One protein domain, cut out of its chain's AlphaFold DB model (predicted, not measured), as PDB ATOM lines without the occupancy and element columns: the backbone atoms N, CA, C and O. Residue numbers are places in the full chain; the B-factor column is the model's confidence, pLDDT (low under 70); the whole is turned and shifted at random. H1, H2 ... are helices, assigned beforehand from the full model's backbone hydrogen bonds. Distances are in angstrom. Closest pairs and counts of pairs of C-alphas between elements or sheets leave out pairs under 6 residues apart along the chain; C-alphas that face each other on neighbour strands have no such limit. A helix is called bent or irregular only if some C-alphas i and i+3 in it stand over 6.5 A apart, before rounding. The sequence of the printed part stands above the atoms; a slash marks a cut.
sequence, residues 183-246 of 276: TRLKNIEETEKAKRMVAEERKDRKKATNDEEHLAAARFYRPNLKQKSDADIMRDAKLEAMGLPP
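This is residues 183 to 246 of the 276 residues of an uncharacterized protein of Serpula lacrymans var. lacrymans (strain S7.9) (UniProt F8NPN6). This is an open hook: one long, nearly straight helix, H1, makes the shaft, the chain turns a corner at its end into the short helix H2, and residues 222 to 229 lead across to H3, which folds back on the other side of the opening without reaching H1. There is no packed core, and residues 183 to 212, which belong to H1, stick out free and make most of the length. The printed part has 64 residues with three named helices, in the order H1, H2, H3, and no named strand; the class is all helix. It is extended, with a radius of gyration of the C-alphas of 17.6 A, and its flat outline spans 52 by 32 by 17 A.

Begin at Thr 183 and go along H1, residues 183 to 213; its residues 183 to 212 stand free, with no C-alpha 8 or more apart along the chain within 10 A. After a tight link of 2 residues you reach H2, residues 216 to 221. H1 and H2 are close but not clearly touching; their closest C-alphas are those of Glu 212 and Ala 218, 6.9 A apart. They run opposite ways at a steep tilt of 67 degrees, only just short of about perpendicular. A short link of 8 residues then brings you to H3, residues 230 to 241. H3 is apart from H1, and H2 and H3 are apart too. Look at the backbone O and N atoms: each O i to N i+4 pair is within hydrogen-bond range in H2 and H3, and 23 of 27 are in H1.

Find C-alpha 183 at (22.324, 1.477, -14.688); from there H1 runs 45.2 A to C-alpha 213 at (5.861, -7.283, -55.813). H1 is neither bent nor irregular, but only just: C-alphas 208 and 211 are 6.4 A apart. Next comes H2, from Ala 216 to Tyr 221. Find C-alpha 230 at (6.408, 5.302, -64.268), where H3 begins; it runs 16.5 A to C-alpha 241 at (19.923, 10.339, -56.333).

The two C-alphas farthest apart are those of Thr 183 and Ala 216, at 53.1 A, while those of Thr 183 and Pro 246, the first and last printed, are 38.8 A apart. Without the free stretch, the body has 34 residues and spans 35 by 14 by 14 A. The printed part has no cut and no long link. In the B-factor column you will find a mean pLDDT of 81.7 for the printed part, with the model's confidence under 70 at residues 206 to 214 and at residue 246.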
ATOM      1  N   THR A 183      23.479   2.342 -14.390       93.19
ATOM      2  CA  THR A 183      22.324   1.477 -14.688       93.19
ATOM      3  C   THR A 183      21.378   2.144 -15.682       93.19
ATOM      4  O   THR A 183      20.859   1.491 -16.587       93.19
ATOM      5  N   ARG A 184      21.197   3.467 -15.569       91.62
ATOM      6  CA  ARG A 184      20.431   4.264 -16.529       91.62
ATOM      7  C   ARG A 184      21.087   4.231 -17.908       91.62
ATOM      8  O   ARG A 184      20.387   4.006 -18.890       91.62
ATOM      9  N   LEU A 185      22.406   4.407 -17.980       94.94
ATOM     10  CA  LEU A 185      23.167   4.345 -19.230       94.94
ATOM     11  C   LEU A 185      23.094   2.955 -19.869       94.94
ATOM     12  O   LEU A 185      22.808   2.860 -21.059       94.94
ATOM     13  N   LYS A 186      23.234   1.886 -19.080       96.44
ATOM     14  CA  LYS A 186      23.085   0.507 -19.564       96.44
ATOM     15  C   LYS A 186      21.684   0.237 -20.122       96.44
ATOM     16  O   LYS A 186      21.552  -0.322 -21.204       96.44
ATOM     17  N   ASN A 187      20.634   0.695 -19.439       95.00
ATOM     18  CA  ASN A 187      19.261   0.560 -19.934       95.00
ATOM     19  C   ASN A 187      19.036   1.357 -21.230       95.00
ATOM     20  O   ASN A 187      18.320   0.906 -22.126       95.00
ATOM     21  N   ILE A 188      19.640   2.543 -21.348       95.31
ATOM     22  CA  ILE A 188      19.590   3.341 -22.580       95.31
ATOM     23  C   ILE A 188      20.282   2.586 -23.719       95.31
ATOM     24  O   ILE A 188      19.685   2.433 -24.781       95.31
ATOM     25  N   GLU A 189      21.478   2.047 -23.488       96.88
ATOM     26  CA  GLU A 189      22.222   1.275 -24.487       96.88
ATOM     27  C   GLU A 189      21.451   0.022 -24.936       96.88
ATOM     28  O   GLU A 189      21.288  -0.225 -26.133       96.88
ATOM     29  N   GLU A 190      20.915  -0.756 -23.992       96.56
ATOM     30  CA  GLU A 190      20.152  -1.972 -24.287       96.56
ATOM     31  C   GLU A 190      18.871  -1.668 -25.075       96.56
ATOM     32  O   GLU A 190      18.565  -2.343 -26.065       96.56
ATOM     33  N   THR A 191      18.132  -0.626 -24.682       96.69
ATOM     34  CA  THR A 191      16.897  -0.232 -25.377       96.69
ATOM     35  C   THR A 191      17.174   0.385 -26.746       96.69
ATOM     36  O   THR A 191      16.411   0.141 -27.687       96.69
ATOM     37  N   GLU A 192      18.277   1.117 -26.912       96.12
ATOM     38  CA  GLU A 192      18.723   1.622 -28.210       96.12
ATOM     39  C   GLU A 192      19.133   0.477 -29.141       96.12
ATOM     40  O   GLU A 192      18.682   0.424 -30.290       96.12
ATOM     41  N   LYS A 193      19.909  -0.490 -28.640       96.94
ATOM     42  CA  LYS A 193      20.314  -1.675 -29.401       96.94
ATOM     43  C   LYS A 193      19.104  -2.498 -29.836       96.94
ATOM     44  O   LYS A 193      18.991  -2.835 -31.014       96.94
ATOM     45  N   ALA A 194      18.164  -2.767 -28.930       94.94
ATOM     46  CA  ALA A 194      16.926  -3.474 -29.255       94.94
ATOM     47  C   ALA A 194      16.097  -2.723 -30.309       94.94
ATOM     48  O   ALA A 194      15.633  -3.316 -31.284       94.94
ATOM     49  N   LYS A 195      15.962  -1.399 -30.168       96.50
ATOM     50  CA  LYS A 195      15.260  -0.559 -31.145       96.50
ATOM     51  C   LYS A 195      15.936  -0.592 -32.513       96.50
ATOM     52  O   LYS A 195      15.236  -0.644 -33.527       96.50
ATOM     53  N   ARG A 196      17.270  -0.571 -32.553       94.62
ATOM     54  CA  ARG A 196      18.043  -0.673 -33.793       94.62
ATOM     55  C   ARG A 196      17.820  -2.017 -34.477       94.62
ATOM     56  O   ARG A 196      17.484  -2.012 -35.655       94.62
ATOM     57  N   MET A 197      17.905  -3.128 -33.743       93.94
ATOM     58  CA  MET A 197      17.659  -4.467 -34.293       93.94
ATOM     59  C   MET A 197      16.253  -4.586 -34.891       93.94
ATOM     60  O   MET A 197      16.109  -5.002 -36.034       93.94
ATOM     61  N   VAL A 198      15.214  -4.126 -34.184       91.75
ATOM     62  CA  VAL A 198      13.832  -4.146 -34.703       91.75
ATOM     63  C   VAL A 198      13.675  -3.254 -35.939       91.75
ATOM     64  O   VAL A 198      12.902  -3.563 -36.848       91.75
ATOM     65  N   ALA A 199      14.370  -2.118 -35.988       91.19
ATOM     66  CA  ALA A 199      14.334  -1.232 -37.145       91.19
ATOM     67  C   ALA A 199      15.049  -1.838 -38.363       91.19
ATOM     68  O   ALA A 199      14.540  -1.698 -39.475       91.19
ATOM     69  N   GLU A 200      16.192  -2.497 -38.160       89.06
ATOM     70  CA  GLU A 200      16.930  -3.224 -39.199       89.06
ATOM     71  C   GLU A 200      16.102  -4.410 -39.710       89.06
ATOM     72  O   GLU A 200      15.795  -4.454 -40.896       89.06
ATOM     73  N   GLU A 201      15.559  -5.244 -38.822       88.62
ATOM     74  CA  GLU A 201      14.695  -6.370 -39.196       88.62
ATOM     75  C   GLU A 201      13.456  -5.915 -39.992       88.62
ATOM     76  O   GLU A 201      13.076  -6.518 -40.998       88.62
ATOM     77  N   ARG A 202      12.820  -4.804 -39.594       84.81
ATOM     78  CA  ARG A 202      11.699  -4.224 -40.356       84.81
ATOM     79  C   ARG A 202      12.120  -3.727 -41.737       84.81
ATOM     80  O   ARG A 202      11.314  -3.803 -42.666       84.81
ATOM     81  N   LYS A 203      13.331  -3.178 -41.877       81.75
ATOM     82  CA  LYS A 203      13.872  -2.738 -43.171       81.75
ATOM     83  C   LYS A 203      14.200  -3.935 -44.058       81.75
ATOM     84  O   LYS A 203      13.804  -3.923 -45.220       81.75
ATOM     85  N   ASP A 204      14.823  -4.968 -43.505       78.44
ATOM     86  CA  ASP A 204      15.187  -6.188 -44.228       78.44
ATOM     87  C   ASP A 204      13.939  -6.923 -44.726       78.44
ATOM     88  O   ASP A 204      13.841  -7.250 -45.911       78.44
ATOM     89  N   ARG A 205      12.906  -7.046 -43.877       73.44
ATOM     90  CA  ARG A 205      11.594  -7.583 -44.278       73.44
ATOM     91  C   ARG A 205      10.931  -6.762 -45.394       73.44
ATOM     92  O   ARG A 205      10.311  -7.350 -46.269       73.44
ATOM     93  N   LYS A 206      11.050  -5.424 -45.393       68.25
ATOM     94  CA  LYS A 206      10.488  -4.560 -46.458       68.25
ATOM     95  C   LYS A 206      11.281  -4.662 -47.768       68.25
ATOM     96  O   LYS A 206      10.703  -4.488 -48.836       68.25
ATOM     97  N   LYS A 207      12.592  -4.915 -47.702       65.00
ATOM     98  CA  LYS A 207      13.447  -5.032 -48.890       65.00
ATOM     99  C   LYS A 207      13.236  -6.370 -49.604       65.00
ATOM    100  O   LYS A 207      13.086  -6.369 -50.817       65.00
ATOM    101  N   ALA A 208      13.107  -7.466 -48.853       60.59
ATOM    102  CA  ALA A 208      12.863  -8.800 -49.409       60.59
ATOM    103  C   ALA A 208      11.513  -8.933 -50.143       60.59
ATOM    104  O   ALA A 208      11.407  -9.697 -51.095       60.59
ATOM    105  N   THR A 209      10.478  -8.186 -49.742       59.06
ATOM    106  CA  THR A 209       9.156  -8.270 -50.393       59.06
ATOM    107  C   THR A 209       9.048  -7.460 -51.683       59.06
ATOM    108  O   THR A 209       8.130  -7.693 -52.462       59.06
ATOM    109  N   ASN A 210       9.953  -6.509 -51.923       61.75
ATOM    110  CA  ASN A 210       9.830  -5.563 -53.035       61.75
ATOM    111  C   ASN A 210      10.167  -6.215 -54.392       61.75
ATOM    112  O   ASN A 210       9.540  -5.904 -55.404       61.75
ATOM    113  N   ASP A 211      11.089  -7.183 -54.408       63.44
ATOM    114  CA  ASP A 211      11.504  -7.874 -55.638       63.44
ATOM    115  C   ASP A 211      10.387  -8.782 -56.199       63.44
ATOM    116  O   ASP A 211      10.219  -8.912 -57.413       63.44
ATOM    117  N   GLU A 212       9.548  -9.352 -55.326       65.06
ATOM    118  CA  GLU A 212       8.409 -10.201 -55.709       65.06
ATOM    119  C   GLU A 212       7.141  -9.402 -56.055       65.06
ATOM    120  O   GLU A 212       6.272  -9.887 -56.786       65.06
ATOM    121  N   GLU A 213       7.023  -8.157 -55.578       64.81
ATOM    122  CA  GLU A 213       5.861  -7.283 -55.813       64.81
ATOM    123  C   GLU A 213       5.675  -6.911 -57.295       64.81
ATOM    124  O   GLU A 213       4.563  -6.593 -57.735       64.81
ATOM    125  N   HIS A 214       6.734  -7.015 -58.104       65.19
ATOM    126  CA  HIS A 214       6.675  -6.781 -59.546       65.19
ATOM    127  C   HIS A 214       6.115  -7.966 -60.347       65.19
ATOM    128  O   HIS A 214       5.678  -7.757 -61.487       65.19
ATOM    129  N   LEU A 215       6.053  -9.173 -59.772       77.19
ATOM    130  CA  LEU A 215       5.565 -10.372 -60.456       77.19
ATOM    131  C   LEU A 215       4.056 -10.291 -60.722       77.19
ATOM    132  O   LEU A 215       3.260  -9.926 -59.856       77.19
ATOM    133  N   ALA A 216       3.633 -10.685 -61.925       72.88
ATOM    134  CA  ALA A 216       2.220 -10.675 -62.319       72.88
ATOM    135  C   ALA A 216       1.337 -11.527 -61.380       72.88
ATOM    136  O   ALA A 216       0.210 -11.139 -61.070       72.88
ATOM    137  N   ALA A 217       1.875 -12.636 -60.862       75.88
ATOM    138  CA  ALA A 217       1.195 -13.489 -59.887       75.88
ATOM    139  C   ALA A 217       0.920 -12.761 -58.558       75.88
ATOM    140  O   ALA A 217      -0.177 -12.870 -58.012       75.88
ATOM    141  N   ALA A 218       1.863 -11.953 -58.063       74.12
ATOM    142  CA  ALA A 218       1.682 -11.188 -56.828       74.12
ATOM    143  C   ALA A 218       0.575 -10.124 -56.965       74.12
ATOM    144  O   ALA A 218      -0.194  -9.906 -56.027       74.12
ATOM    145  N   ARG A 219       0.428  -9.523 -58.157       76.44
ATOM    146  CA  ARG A 219      -0.654  -8.567 -58.472       76.44
ATOM    147  C   ARG A 219      -2.030  -9.235 -58.445       76.44
ATOM    148  O   ARG A 219      -2.986  -8.644 -57.949       76.44
ATOM    149  N   PHE A 220      -2.122 -10.474 -58.930       80.00
ATOM    150  CA  PHE A 220      -3.374 -11.232 -58.973       80.00
ATOM    151  C   PHE A 220      -3.926 -11.537 -57.570       80.00
ATOM    152  O   PHE A 220      -5.121 -11.386 -57.325       80.00
ATOM    153  N   TYR A 221      -3.056 -11.897 -56.620       80.81
ATOM    154  CA  TYR A 221      -3.460 -12.206 -55.241       80.81
ATOM    155  C   TYR A 221      -3.564 -10.975 -54.320       80.81
ATOM    156  O   TYR A 221      -4.044 -11.094 -53.190       80.81
ATOM    157  N   ARG A 222      -3.159  -9.781 -54.779       77.44
ATOM    158  CA  ARG A 222      -3.218  -8.522 -54.012       77.44
ATOM    159  C   ARG A 222      -3.922  -7.401 -54.798       77.44
ATOM    160  O   ARG A 222      -3.285  -6.415 -55.161       77.44
ATOM    161  N   PRO A 223      -5.256  -7.469 -54.980       72.75
ATOM    162  CA  PRO A 223      -6.005  -6.511 -55.805       72.75
ATOM    163  C   PRO A 223      -5.994  -5.061 -55.284       72.75
ATOM    164  O   PRO A 223      -6.287  -4.136 -56.033       72.75
ATOM    165  N   ASN A 224      -5.648  -4.842 -54.009       78.75
ATOM    166  CA  ASN A 224      -5.578  -3.505 -53.404       78.75
ATOM    167  C   ASN A 224      -4.180  -2.864 -53.484       78.75
ATOM    168  O   ASN A 224      -4.008  -1.732 -53.027       78.75
ATOM    169  N   LEU A 225      -3.179  -3.568 -54.025       75.94
ATOM    170  CA  LEU A 225      -1.833  -3.028 -54.187       75.94
ATOM    171  C   LEU A 225      -1.808  -2.108 -55.415       75.94
ATOM    172  O   LEU A 225      -1.878  -2.563 -56.554       75.94
ATOM    173  N   LYS A 226      -1.741  -0.793 -55.186       73.69
ATOM    174  CA  LYS A 226      -1.602   0.191 -56.265       73.69
ATOM    175  C   LYS A 226      -0.150   0.222 -56.724       73.69
ATOM    176  O   LYS A 226       0.731   0.538 -55.930       73.69
ATOM    177  N   GLN A 227       0.089  -0.083 -57.995       74.12
ATOM    178  CA  GLN A 227       1.410   0.087 -58.592       74.12
ATOM    179  C   GLN A 227       1.716   1.581 -58.742       74.12
ATOM    180  O   GLN A 227       0.835   2.347 -59.135       74.12
ATOM    181  N   LYS A 228       2.945   1.992 -58.411       78.69
ATOM    182  CA  LYS A 228       3.427   3.353 -58.686       78.69
ATOM    183  C   LYS A 228       3.473   3.567 -60.202       78.69
ATOM    184  O   LYS A 228       3.809   2.634 -60.934       78.69
ATOM    185  N   SER A 229       3.102   4.757 -60.677       81.50
ATOM    186  CA  SER A 229       3.226   5.077 -62.102       81.50
ATOM    187  C   SER A 229       4.700   5.252 -62.485       81.50
ATOM    188  O   SER A 229       5.533   5.535 -61.625       81.50
ATOM    189  N   ASP A 230       5.033   5.111 -63.771       81.81
ATOM    190  CA  ASP A 230       6.408   5.302 -64.268       81.81
ATOM    191  C   ASP A 230       6.951   6.708 -63.935       81.81
ATOM    192  O   ASP A 230       8.101   6.883 -63.537       81.81
ATOM    193  N   ALA A 231       6.073   7.718 -63.953       84.12
ATOM    194  CA  ALA A 231       6.400   9.076 -63.523       84.12
ATOM    195  C   ALA A 231       6.762   9.162 -62.027       84.12
ATOM    196  O   ALA A 231       7.671   9.907 -61.656       84.12
ATOM    197  N   ASP A 232       6.082   8.394 -61.174       82.62
ATOM    198  CA  ASP A 232       6.356   8.357 -59.733       82.62
ATOM    199  C   ASP A 232       7.664   7.618 -59.440       82.62
ATOM    200  O   ASP A 232       8.446   8.064 -58.605       82.62
ATOM    201  N   ILE A 233       7.942   6.533 -60.171       84.12
ATOM    202  CA  ILE A 233       9.203   5.785 -60.072       84.12
ATOM    203  C   ILE A 233      10.383   6.690 -60.446       84.12
ATOM    204  O   ILE A 233      11.369   6.757 -59.714       84.12
ATOM    205  N   MET A 234      10.262   7.454 -61.535       84.81
ATOM    206  CA  MET A 234      11.299   8.398 -61.967       84.81
ATOM    207  C   MET A 234      11.485   9.562 -60.985       84.81
ATOM    208  O   MET A 234      12.605  10.037 -60.780       84.81
ATOM    209  N   ARG A 235      10.403  10.026 -60.348       85.25
ATOM    210  CA  ARG A 235      10.465  11.045 -59.292       85.25
ATOM    211  C   ARG A 235      11.185  10.519 -58.049       85.25
ATOM    212  O   ARG A 235      12.048  11.224 -57.525       85.25
ATOM    213  N   ASP A 236      10.856   9.308 -57.609       83.56
ATOM    214  CA  ASP A 236      11.483   8.656 -56.456       83.56
ATOM    215  C   ASP A 236      12.974   8.391 -56.715       83.56
ATOM    216  O   ASP A 236      13.804   8.753 -55.884       83.56
ATOM    217  N   ALA A 237      13.334   7.882 -57.898       84.75
ATOM    218  CA  ALA A 237      14.729   7.671 -58.296       84.75
ATOM    219  C   ALA A 237      15.537   8.983 -58.314       84.75
ATOM    220  O   ALA A 237      16.696   9.021 -57.901       84.75
ATOM    221  N   LYS A 238      14.918  10.092 -58.744       88.25
ATOM    222  CA  LYS A 238      15.545  11.421 -58.705       88.25
ATOM    223  C   LYS A 238      15.761  11.928 -57.274       88.25
ATOM    224  O   LYS A 238      16.772  12.578 -57.020       88.25
ATOM    225  N   LEU A 239      14.831  11.661 -56.355       84.69
ATOM    226  CA  LEU A 239      14.972  12.025 -54.939       84.69
ATOM    227  C   LEU A 239      16.066  11.205 -54.253       84.69
ATOM    228  O   LEU A 239      16.891  11.777 -53.541       84.69
ATOM    229  N   GLU A 240      16.124   9.904 -54.535       84.44
ATOM    230  CA  GLU A 240      17.155   9.006 -54.012       84.44
ATOM    231  C   GLU A 240      18.553   9.403 -54.508       84.44
ATOM    232  O   GLU A 240      19.491   9.476 -53.716       84.44
ATOM    233  N   ALA A 241      18.681   9.793 -55.782       85.69
ATOM    234  CA  ALA A 241      19.923  10.339 -56.333       85.69
ATOM    235  C   ALA A 241      20.355  11.665 -55.675       85.69
ATOM    236  O   ALA A 241      21.543  11.982 -55.647       85.69
ATOM    237  N   MET A 242      19.411  12.439 -55.125       84.75
ATOM    238  CA  MET A 242      19.693  13.642 -54.329       84.75
ATOM    239  C   MET A 242      19.901  13.347 -52.832       84.75
ATOM    240  O   MET A 242      20.081  14.279 -52.049       84.75
ATOM    241  N   GLY A 243      19.881  12.077 -52.416       82.12
ATOM    242  CA  GLY A 243      20.037  11.669 -51.018       82.12
ATOM    243  C   GLY A 243      18.811  11.942 -50.140       82.12
ATOM    244  O   GLY A 243      18.919  11.895 -48.914       82.12
ATOM    245  N   LEU A 244      17.648  12.233 -50.734       77.75
ATOM    246  CA  LEU A 244      16.388  12.386 -50.010       77.75
ATOM    247  C   LEU A 244      15.633  11.047 -49.974       77.75
ATOM    248  O   LEU A 244      15.611  10.326 -50.972       77.75
ATOM    249  N   PRO A 245      14.978  10.700 -48.849       72.56
ATOM    250  CA  PRO A 245      14.198   9.472 -48.765       72.56
ATOM    251  C   PRO A 245      13.004   9.513 -49.741       72.56
ATOM    252  O   PRO A 245      12.345  10.553 -49.840       72.56
ATOM    253  N   PRO A 246      12.685   8.397 -50.428       67.25
ATOM    254  CA  PRO A 246      11.542   8.326 -51.335       67.25
ATOM    255  C   PRO A 246      10.239   8.585 -50.572       67.25
ATOM    256  O   PRO A 246      10.036   8.102 -49.451       67.25
TER     257      PRO A 246